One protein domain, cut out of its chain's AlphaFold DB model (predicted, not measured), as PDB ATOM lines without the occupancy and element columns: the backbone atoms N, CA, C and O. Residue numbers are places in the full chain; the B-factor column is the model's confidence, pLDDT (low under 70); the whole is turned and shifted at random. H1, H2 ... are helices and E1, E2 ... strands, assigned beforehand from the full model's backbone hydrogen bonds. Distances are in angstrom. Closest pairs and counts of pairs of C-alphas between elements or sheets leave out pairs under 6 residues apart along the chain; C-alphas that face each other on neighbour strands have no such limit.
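Overview. This is residues 96 to 154 of the 154 residues of an uncharacterized protein of Piloderma croceum (strain F 1598) (UniProt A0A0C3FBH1). Two short helices, H1 and H2, cross near their middles at a steep angle and make the core, with the short strand E2 packed on H2 and loops round them. The long link after H1, residues 111 to 124, makes a loop that folds back so that residues 116 to 117 pair with the short strand E1, whose Cys 125 lies near H1. The printed part has 59 residues, with two named helices and two named strands in the order H1, E1, H2, E2; each strand pairs with no named strand. The class is mixed, helices and strands, though under half of the residues are in named elements. The whole is compact, with a radius of gyration of the C-alphas of 10.1 A, and rounded, spanning 28 by 21 by 19 A.

Along the chain. H1, residues 99 to 110, is the longest helix, 16.5 A from first to last C-alpha; it begins at C-alpha 99 at (13.648, -8.508, -21.069). H2, residues 136 to 145, is 14.0 A long and begins at C-alpha 136 at (17.326, -24.457, -19.765). E1, residues 125 to 127, is 6.9 A long. E2, residues 151 to 153, is 6.4 A long and ends at C-alpha 153 at (11.327, -21.960, -19.548).

Arrangement. H1 and H2 touch, with 8 pairs of C-alphas within 8 A; the closest are those of Cys 105 and Cys 142, 5.7 A apart. Their lines stand at a steep tilt of 54 degrees, opposite ways. H1 and E1 have 3 pairs of C-alphas within 8 A, the closest those of Cys 106 and Cys 125, 5.5 A apart. Residues 116 to 117 pair antiparallel with residues 126 to 127 of E1. H2 and E2 have 7 such pairs, the closest those of Asp 140 and Ala 151, 4.5 A apart. H1 and E2 are apart, as are E1 and E2, and E1 and H2. In both H1 and H2, every O i to N i+4 pair is within hydrogen-bond range.

Size, cuts and confidence. The two C-alphas farthest apart are those of Trp 129 and Gly 147, 29.0 A, while the first and last printed C-alphas, of Gly 96 and Trp 154, are 16.8 A apart. The printed part has no cut, and Trp 154 is the chain's last residue. The link from H1 to E1 is long, with 14 residues; that from E1 to H2 is short, with 8, and that from H2 to E2 is tight, with 5. The mean pLDDT of the printed part is 82.4, and 11 residues are under 70: residues 109 to 115, of which 109 to 110 belong to H1, and residues 130 to 133.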
ATOM      1  N   GLY A  96      10.022  -9.360 -11.089       92.56
ATOM      2  CA  GLY A  96       9.459  -9.224 -12.429       92.56
ATOM      3  C   GLY A  96      10.230  -9.953 -13.524       92.56
ATOM      4  O   GLY A  96      10.972 -10.904 -13.288       92.56
ATOM      5  N   GLN A  97       9.995  -9.506 -14.759       93.94
ATOM      6  CA  GLN A  97      10.595 -10.048 -15.979       93.94
ATOM      7  C   GLN A  97      11.695  -9.112 -16.485       93.94
ATOM      8  O   GLN A  97      11.486  -7.901 -16.578       93.94
ATOM      9  N   TYR A  98      12.838  -9.676 -16.867       94.81
ATOM     10  CA  TYR A  98      14.021  -8.922 -17.275       94.81
ATOM     11  C   TYR A  98      14.291  -9.122 -18.767       94.81
ATOM     12  O   TYR A  98      15.085  -9.976 -19.164       94.81
ATOM     13  N   ASN A  99      13.605  -8.347 -19.610       93.56
ATOM     14  CA  ASN A  99      13.648  -8.508 -21.069       93.56
ATOM     15  C   ASN A  99      15.058  -8.293 -21.651       93.56
ATOM     16  O   ASN A  99      15.507  -9.084 -22.479       93.56
ATOM     17  N   ASP A 100      15.790  -7.283 -21.172       93.25
ATOM     18  CA  ASP A 100      17.148  -6.998 -21.659       93.25
ATOM     19  C   ASP A 100      18.131  -8.120 -21.296       93.25
ATOM     20  O   ASP A 100      18.950  -8.531 -22.121       93.25
ATOM     21  N   LEU A 101      18.021  -8.666 -20.079       92.75
ATOM     22  CA  LEU A 101      18.842  -9.796 -19.625       92.75
ATOM     23  C   LEU A 101      18.460 -11.089 -20.352       92.75
ATOM     24  O   LEU A 101      19.332 -11.873 -20.717       92.75
ATOM     25  N   THR A 102      17.172 -11.264 -20.651       92.75
ATOM     26  CA  THR A 102      16.675 -12.382 -21.462       92.75
ATOM     27  C   THR A 102      17.358 -12.409 -22.828       92.75
ATOM     28  O   THR A 102      17.815 -13.468 -23.249       92.75
ATOM     29  N   CYS A 103      17.514 -11.261 -23.499       89.88
ATOM     30  CA  CYS A 103      18.231 -11.223 -24.775       89.88
ATOM     31  C   CYS A 103      19.744 -11.387 -24.651       89.88
ATOM     32  O   CYS A 103      20.350 -11.990 -25.537       89.88
ATOM     33  N   GLN A 104      20.359 -10.926 -23.560       90.44
ATOM     34  CA  GLN A 104      21.776 -11.201 -23.311       90.44
ATOM     35  C   GLN A 104      22.036 -12.705 -23.176       90.44
ATOM     36  O   GLN A 104      22.910 -13.231 -23.863       90.44
ATOM     37  N   CYS A 105      21.227 -13.411 -22.382       89.56
ATOM     38  CA  CYS A 105      21.357 -14.858 -22.221       89.56
ATOM     39  C   CYS A 105      20.981 -15.638 -23.484       89.56
ATOM     40  O   CYS A 105      21.656 -16.601 -23.835       89.56
ATOM     41  N   CYS A 106      19.983 -15.173 -24.238       87.88
ATOM     42  CA  CYS A 106      19.619 -15.787 -25.514       87.88
ATOM     43  C   CYS A 106      20.759 -15.739 -26.544       87.88
ATOM     44  O   CYS A 106      20.995 -16.706 -27.266       87.88
ATOM     45  N   ASN A 107      21.498 -14.625 -26.589       83.38
ATOM     46  CA  ASN A 107      22.652 -14.473 -27.474       83.38
ATOM     47  C   ASN A 107      23.869 -15.274 -26.993       83.38
ATOM     48  O   ASN A 107      24.666 -15.715 -27.819       83.38
ATOM     49  N   PHE A 108      24.013 -15.474 -25.680       77.56
ATOM     50  CA  PHE A 108      25.057 -16.328 -25.112       77.56
ATOM     51  C   PHE A 108      24.868 -17.791 -25.543       77.56
ATOM     52  O   PHE A 108      25.805 -18.398 -26.059       77.56
ATOM     53  N   GLU A 109      23.643 -18.314 -25.454       65.38
ATOM     54  CA  GLU A 109      23.274 -19.642 -25.976       65.38
ATOM     55  C   GLU A 109      23.487 -19.756 -27.492       65.38
ATOM     56  O   GLU A 109      23.923 -20.798 -27.970       65.38
ATOM     57  N   ASN A 110      23.247 -18.682 -28.259       62.59
ATOM     58  CA  ASN A 110      23.397 -18.694 -29.722       62.59
ATOM     59  C   ASN A 110      24.841 -18.978 -30.176       62.59
ATOM     60  O   ASN A 110      25.070 -19.495 -31.267       62.59
ATOM     61  N   THR A 111      25.836 -18.720 -29.319       57.69
ATOM     62  CA  THR A 111      27.218 -19.140 -29.612       57.69
ATOM     63  C   THR A 111      27.374 -20.664 -29.700       57.69
ATOM     64  O   THR A 111      28.307 -21.130 -30.352       57.69
ATOM     65  N   ASN A 112      26.445 -21.424 -29.108       56.16
ATOM     66  CA  ASN A 112      26.430 -22.886 -29.083       56.16
ATOM     67  C   ASN A 112      25.239 -23.504 -29.851       56.16
ATOM     68  O   ASN A 112      25.355 -24.640 -30.306       56.16
ATOM     69  N   SER A 113      24.143 -22.758 -30.054       56.03
ATOM     70  CA  SER A 113      22.915 -23.215 -30.727       56.03
ATOM     71  C   SER A 113      22.447 -22.212 -31.791       56.03
ATOM     72  O   SER A 113      21.925 -21.144 -31.484       56.03
ATOM     73  N   HIS A 114      22.577 -22.568 -33.071       57.91
ATOM     74  CA  HIS A 114      22.357 -21.690 -34.237       57.91
ATOM     75  C   HIS A 114      20.902 -21.236 -34.498       57.91
ATOM     76  O   HIS A 114      20.583 -20.780 -35.599       57.91
ATOM     77  N   SER A 115      19.977 -21.382 -33.551       69.00
ATOM     78  CA  SER A 115      18.538 -21.272 -33.835       69.00
ATOM     79  C   SER A 115      17.734 -20.505 -32.791       69.00
ATOM     80  O   SER A 115      16.510 -20.558 -32.817       69.00
ATOM     81  N   THR A 116      18.361 -19.724 -31.913       70.50
ATOM     82  CA  THR A 116      17.631 -18.899 -30.938       70.50
ATOM     83  C   THR A 116      17.398 -17.474 -31.455       70.50
ATOM     84  O   THR A 116      18.275 -16.846 -32.052       70.50
ATOM     85  N   LYS A 117      16.193 -16.936 -31.245       81.38
ATOM     86  CA  LYS A 117      15.796 -15.574 -31.628       81.38
ATOM     87  C   LYS A 117      15.498 -14.739 -30.383       81.38
ATOM     88  O   LYS A 117      14.677 -15.140 -29.560       81.38
ATOM     89  N   CYS A 118      16.089 -13.541 -30.308       81.94
ATOM     90  CA  CYS A 118      15.694 -12.496 -29.361       81.94
ATOM     91  C   CYS A 118      15.644 -11.099 -30.013       81.94
ATOM     92  O   CYS A 118      16.543 -10.766 -30.785       81.94
ATOM     93  N   PRO A 119      14.640 -10.262 -29.694       79.19
ATOM     94  CA  PRO A 119      13.429 -10.628 -28.965       79.19
ATOM     95  C   PRO A 119      12.523 -11.528 -29.821       79.19
ATOM     96  O   PRO A 119      12.249 -11.245 -30.992       79.19
ATOM     97  N   GLY A 120      12.072 -12.639 -29.238       76.00
ATOM     98  CA  GLY A 120      10.927 -13.393 -29.726       76.00
ATOM     99  C   GLY A 120       9.618 -12.667 -29.410       76.00
ATOM    100  O   GLY A 120       9.602 -11.503 -28.992       76.00
ATOM    101  N   GLU A 121       8.499 -13.367 -29.580       80.56
ATOM    102  CA  GLU A 121       7.211 -12.865 -29.102       80.56
ATOM    103  C   GLU A 121       7.294 -12.595 -27.588       80.56
ATOM    104  O   GLU A 121       8.044 -13.253 -26.874       80.56
ATOM    105  N   ASN A 122       6.620 -11.557 -27.089       84.56
ATOM    106  CA  ASN A 122       6.660 -11.160 -25.674       84.56
ATOM    107  C   ASN A 122       8.059 -10.909 -25.066       84.56
ATOM    108  O   ASN A 122       8.168 -10.887 -23.842       84.56
ATOM    109  N   HIS A 123       9.113 -10.673 -25.856       88.19
ATOM    110  CA  HIS A 123      10.501 -10.540 -25.370       88.19
ATOM    111  C   HIS A 123      11.042 -11.804 -24.682       88.19
ATOM    112  O   HIS A 123      11.797 -11.720 -23.714       88.19
ATOM    113  N   GLN A 124      10.626 -12.980 -25.143       89.38
ATOM    114  CA  GLN A 124      11.240 -14.243 -24.739       89.38
ATOM    115  C   GLN A 124      12.389 -14.625 -25.682       89.38
ATOM    116  O   GLN A 124      12.469 -14.134 -26.813       89.38
ATOM    117  N   CYS A 125      13.280 -15.490 -25.210       89.00
ATOM    118  CA  CYS A 125      14.190 -16.224 -26.076       89.00
ATOM    119  C   CYS A 125      13.420 -17.410 -26.649       89.00
ATOM    120  O   CYS A 125      12.868 -18.183 -25.871       89.00
ATOM    121  N   THR A 126      13.360 -17.539 -27.972       88.00
ATOM    122  CA  THR A 126      12.631 -18.632 -28.631       88.00
ATOM    123  C   THR A 126      13.556 -19.397 -29.559       88.00
ATOM    124  O   THR A 126      14.244 -18.777 -30.373       88.00
ATOM    125  N   SER A 127      13.543 -20.726 -29.485       81.81
ATOM    126  CA  SER A 127      14.140 -21.557 -30.521       81.81
ATOM    127  C   SER A 127      13.260 -21.572 -31.772       81.81
ATOM    128  O   SER A 127      12.047 -21.758 -31.713       81.81
ATOM    129  N   THR A 128      13.891 -21.364 -32.920       72.44
ATOM    130  CA  THR A 128      13.258 -21.375 -34.240       72.44
ATOM    131  C   THR A 128      13.322 -22.731 -34.933       72.44
ATOM    132  O   THR A 128      12.608 -22.905 -35.919       72.44
ATOM    133  N   TRP A 129      14.137 -23.678 -34.452       71.00
ATOM    134  CA  TRP A 129      14.375 -24.943 -35.152       71.00
ATOM    135  C   TRP A 129      13.916 -26.164 -34.356       71.00
ATOM    136  O   TRP A 129      13.117 -26.950 -34.864       71.00
ATOM    137  N   SER A 130      14.357 -26.300 -33.108       68.81
ATOM    138  CA  SER A 130      13.923 -27.360 -32.197       68.81
ATOM    139  C   SER A 130      13.658 -26.815 -30.794       68.81
ATOM    140  O   SER A 130      14.452 -26.004 -30.311       68.81
ATOM    141  N   PRO A 131      12.606 -27.262 -30.087       66.56
ATOM    142  CA  PRO A 131      12.413 -26.922 -28.676       66.56
ATOM    143  C   PRO A 131      13.618 -27.288 -27.790       66.56
ATOM    144  O   PRO A 131      13.798 -26.668 -26.754       66.56
ATOM    145  N   ASP A 132      14.480 -28.204 -28.235       69.19
ATOM    146  CA  ASP A 132      15.688 -28.624 -27.511       69.19
ATOM    147  C   ASP A 132      16.900 -27.686 -27.684       69.19
ATOM    148  O   ASP A 132      17.942 -27.907 -27.066       69.19
ATOM    149  N   ASP A 133      16.817 -26.667 -28.551       69.81
ATOM    150  CA  ASP A 133      17.981 -25.819 -28.864       69.81
ATOM    151  C   ASP A 133      18.300 -24.800 -27.763       69.81
ATOM    152  O   ASP A 133      19.379 -24.200 -27.784       69.81
ATOM    153  N   ILE A 134      17.371 -24.580 -26.826       73.25
ATOM    154  CA  ILE A 134      17.628 -23.786 -25.627       73.25
ATOM    155  C   ILE A 134      17.895 -24.751 -24.482       73.25
ATOM    156  O   ILE A 134      17.025 -25.522 -24.084       73.25
ATOM    157  N   TYR A 135      19.105 -24.698 -23.928       79.75
ATOM    158  CA  TYR A 135      19.442 -25.533 -22.789       79.75
ATOM    159  C   TYR A 135      19.066 -24.815 -21.493       79.75
ATOM    160  O   TYR A 135      19.822 -23.992 -20.978       79.75
ATOM    161  N   ASP A 136      17.905 -25.151 -20.927       81.50
ATOM    162  CA  ASP A 136      17.326 -24.457 -19.765       81.50
ATOM    163  C   ASP A 136      18.295 -24.202 -18.619       81.50
ATOM    164  O   ASP A 136      18.243 -23.155 -17.981       81.50
ATOM    165  N   LYS A 137      19.174 -25.169 -18.327       83.12
ATOM    166  CA  LYS A 137      20.132 -25.037 -17.226       83.12
ATOM    167  C   LYS A 137      21.177 -23.970 -17.518       83.12
ATOM    168  O   LYS A 137      21.510 -23.208 -16.620       83.12
ATOM    169  N   LEU A 138      21.678 -23.907 -18.749       84.88
ATOM    170  CA  LEU A 138      22.681 -22.917 -19.138       84.88
ATOM    171  C   LEU A 138      22.034 -21.528 -19.252       84.88
ATOM    172  O   LEU A 138      22.611 -20.546 -18.779       84.88
ATOM    173  N   PHE A 139      20.787 -21.452 -19.725       88.75
ATOM    174  CA  PHE A 139      20.004 -20.216 -19.700       88.75
ATOM    175  C   PHE A 139      19.733 -19.728 -18.262       88.75
ATOM    176  O   PHE A 139      19.924 -18.550 -17.955       88.75
ATOM    177  N   ASP A 140      19.329 -20.623 -17.355       90.94
ATOM    178  CA  ASP A 140      19.109 -20.337 -15.930       90.94
ATOM    179  C   ASP A 140      20.392 -19.889 -15.219       90.94
ATOM    180  O   ASP A 140      20.382 -18.892 -14.492       90.94
ATOM    181  N   GLU A 141      21.514 -20.563 -15.474       91.50
ATOM    182  CA  GLU A 141      22.832 -20.166 -14.976       91.50
ATOM    183  C   GLU A 141      23.237 -18.782 -15.489       91.50
ATOM    184  O   GLU A 141      23.723 -17.961 -14.704       91.50
ATOM    185  N   CYS A 142      22.974 -18.474 -16.762       92.00
ATOM    186  CA  CYS A 142      23.202 -17.139 -17.302       92.00
ATOM    187  C   CYS A 142      22.365 -16.083 -16.564       92.00
ATOM    188  O   CYS A 142      22.931 -15.105 -16.068       92.00
ATOM    189  N   CYS A 143      21.053 -16.293 -16.400       92.88
ATOM    190  CA  CYS A 143      20.194 -15.350 -15.675       92.88
ATOM    191  C   CYS A 143      20.686 -15.128 -14.233       92.88
ATOM    192  O   CYS A 143      20.754 -13.986 -13.770       92.88
ATOM    193  N   LYS A 144      21.105 -16.200 -13.545       93.75
ATOM    194  CA  LYS A 144      21.686 -16.132 -12.194       93.75
ATOM    195  C   LYS A 144      23.007 -15.375 -12.156       93.75
ATOM    196  O   LYS A 144      23.220 -14.573 -11.249       93.75
ATOM    197  N   SER A 145      23.876 -15.577 -13.147       93.25
ATOM    198  CA  SER A 145      25.160 -14.870 -13.249       93.25
ATOM    199  C   SER A 145      24.990 -13.356 -13.431       93.25
ATOM    200  O   SER A 145      25.824 -12.581 -12.967       93.25
ATOM    201  N   LEU A 146      23.875 -12.934 -14.039       91.38
ATOM    202  CA  LEU A 146      23.497 -11.532 -14.232       91.38
ATOM    203  C   LEU A 146      22.702 -10.945 -13.049       91.38
ATOM    204  O   LEU A 146      22.270  -9.795 -13.112       91.38
ATOM    205  N   GLY A 147      22.525 -11.707 -11.964       92.81
ATOM    206  CA  GLY A 147      21.883 -11.252 -10.730       92.81
ATOM    207  C   GLY A 147      20.364 -11.426 -10.675       92.81
ATOM    208  O   GLY A 147      19.738 -10.878  -9.770       92.81
ATOM    209  N   VAL A 148      19.763 -12.179 -11.605       91.94
ATOM    210  CA  VAL A 148      18.332 -12.538 -11.575       91.94
ATOM    211  C   VAL A 148      18.138 -13.824 -10.771       91.94
ATOM    212  O   VAL A 148      18.993 -14.705 -10.781       91.94
ATOM    213  N   GLY A 149      16.994 -13.981 -10.101       87.38
ATOM    214  CA  GLY A 149      16.679 -15.193  -9.327       87.38
ATOM    215  C   GLY A 149      16.649 -16.511 -10.125       87.38
ATOM    216  O   GLY A 149      16.709 -17.582  -9.516       87.38
ATOM    217  N   GLY A 150      16.578 -16.452 -11.458       91.12
ATOM    218  CA  GLY A 150      16.648 -17.612 -12.347       91.12
ATOM    219  C   GLY A 150      16.007 -17.374 -13.712       91.12
ATOM    220  O   GLY A 150      15.713 -16.239 -14.106       91.12
ATOM    221  N   ALA A 151      15.782 -18.472 -14.425       90.81
ATOM    222  CA  ALA A 151      15.011 -18.507 -15.656       90.81
ATOM    223  C   ALA A 151      13.659 -19.201 -15.468       90.81
ATOM    224  O   ALA A 151      13.452 -20.050 -14.600       90.81
ATOM    225  N   PHE A 152      12.726 -18.847 -16.340       90.38
ATOM    226  CA  PHE A 152      11.520 -19.610 -16.580       90.38
ATOM    227  C   PHE A 152      11.469 -20.028 -18.036       90.38
ATOM    228  O   PHE A 152      11.454 -19.170 -18.919       90.38
ATOM    229  N   CYS A 153      11.411 -21.336 -18.242       86.88
ATOM    230  CA  CYS A 153      11.327 -21.960 -19.548       86.88
ATOM    231  C   CYS A 153      10.037 -22.786 -19.658       86.88
ATOM    232  O   CYS A 153       9.552 -23.301 -18.641       86.88
ATOM    233  N   TRP A 154       9.446 -22.823 -20.855       85.88
ATOM    234  CA  TRP A 154       8.190 -23.515 -21.164       85.88
ATOM    235  C   TRP A 154       8.086 -23.942 -22.631       85.88
ATOM    236  O   TRP A 154       8.820 -23.390 -23.491       85.88
TER     237      TRP A 154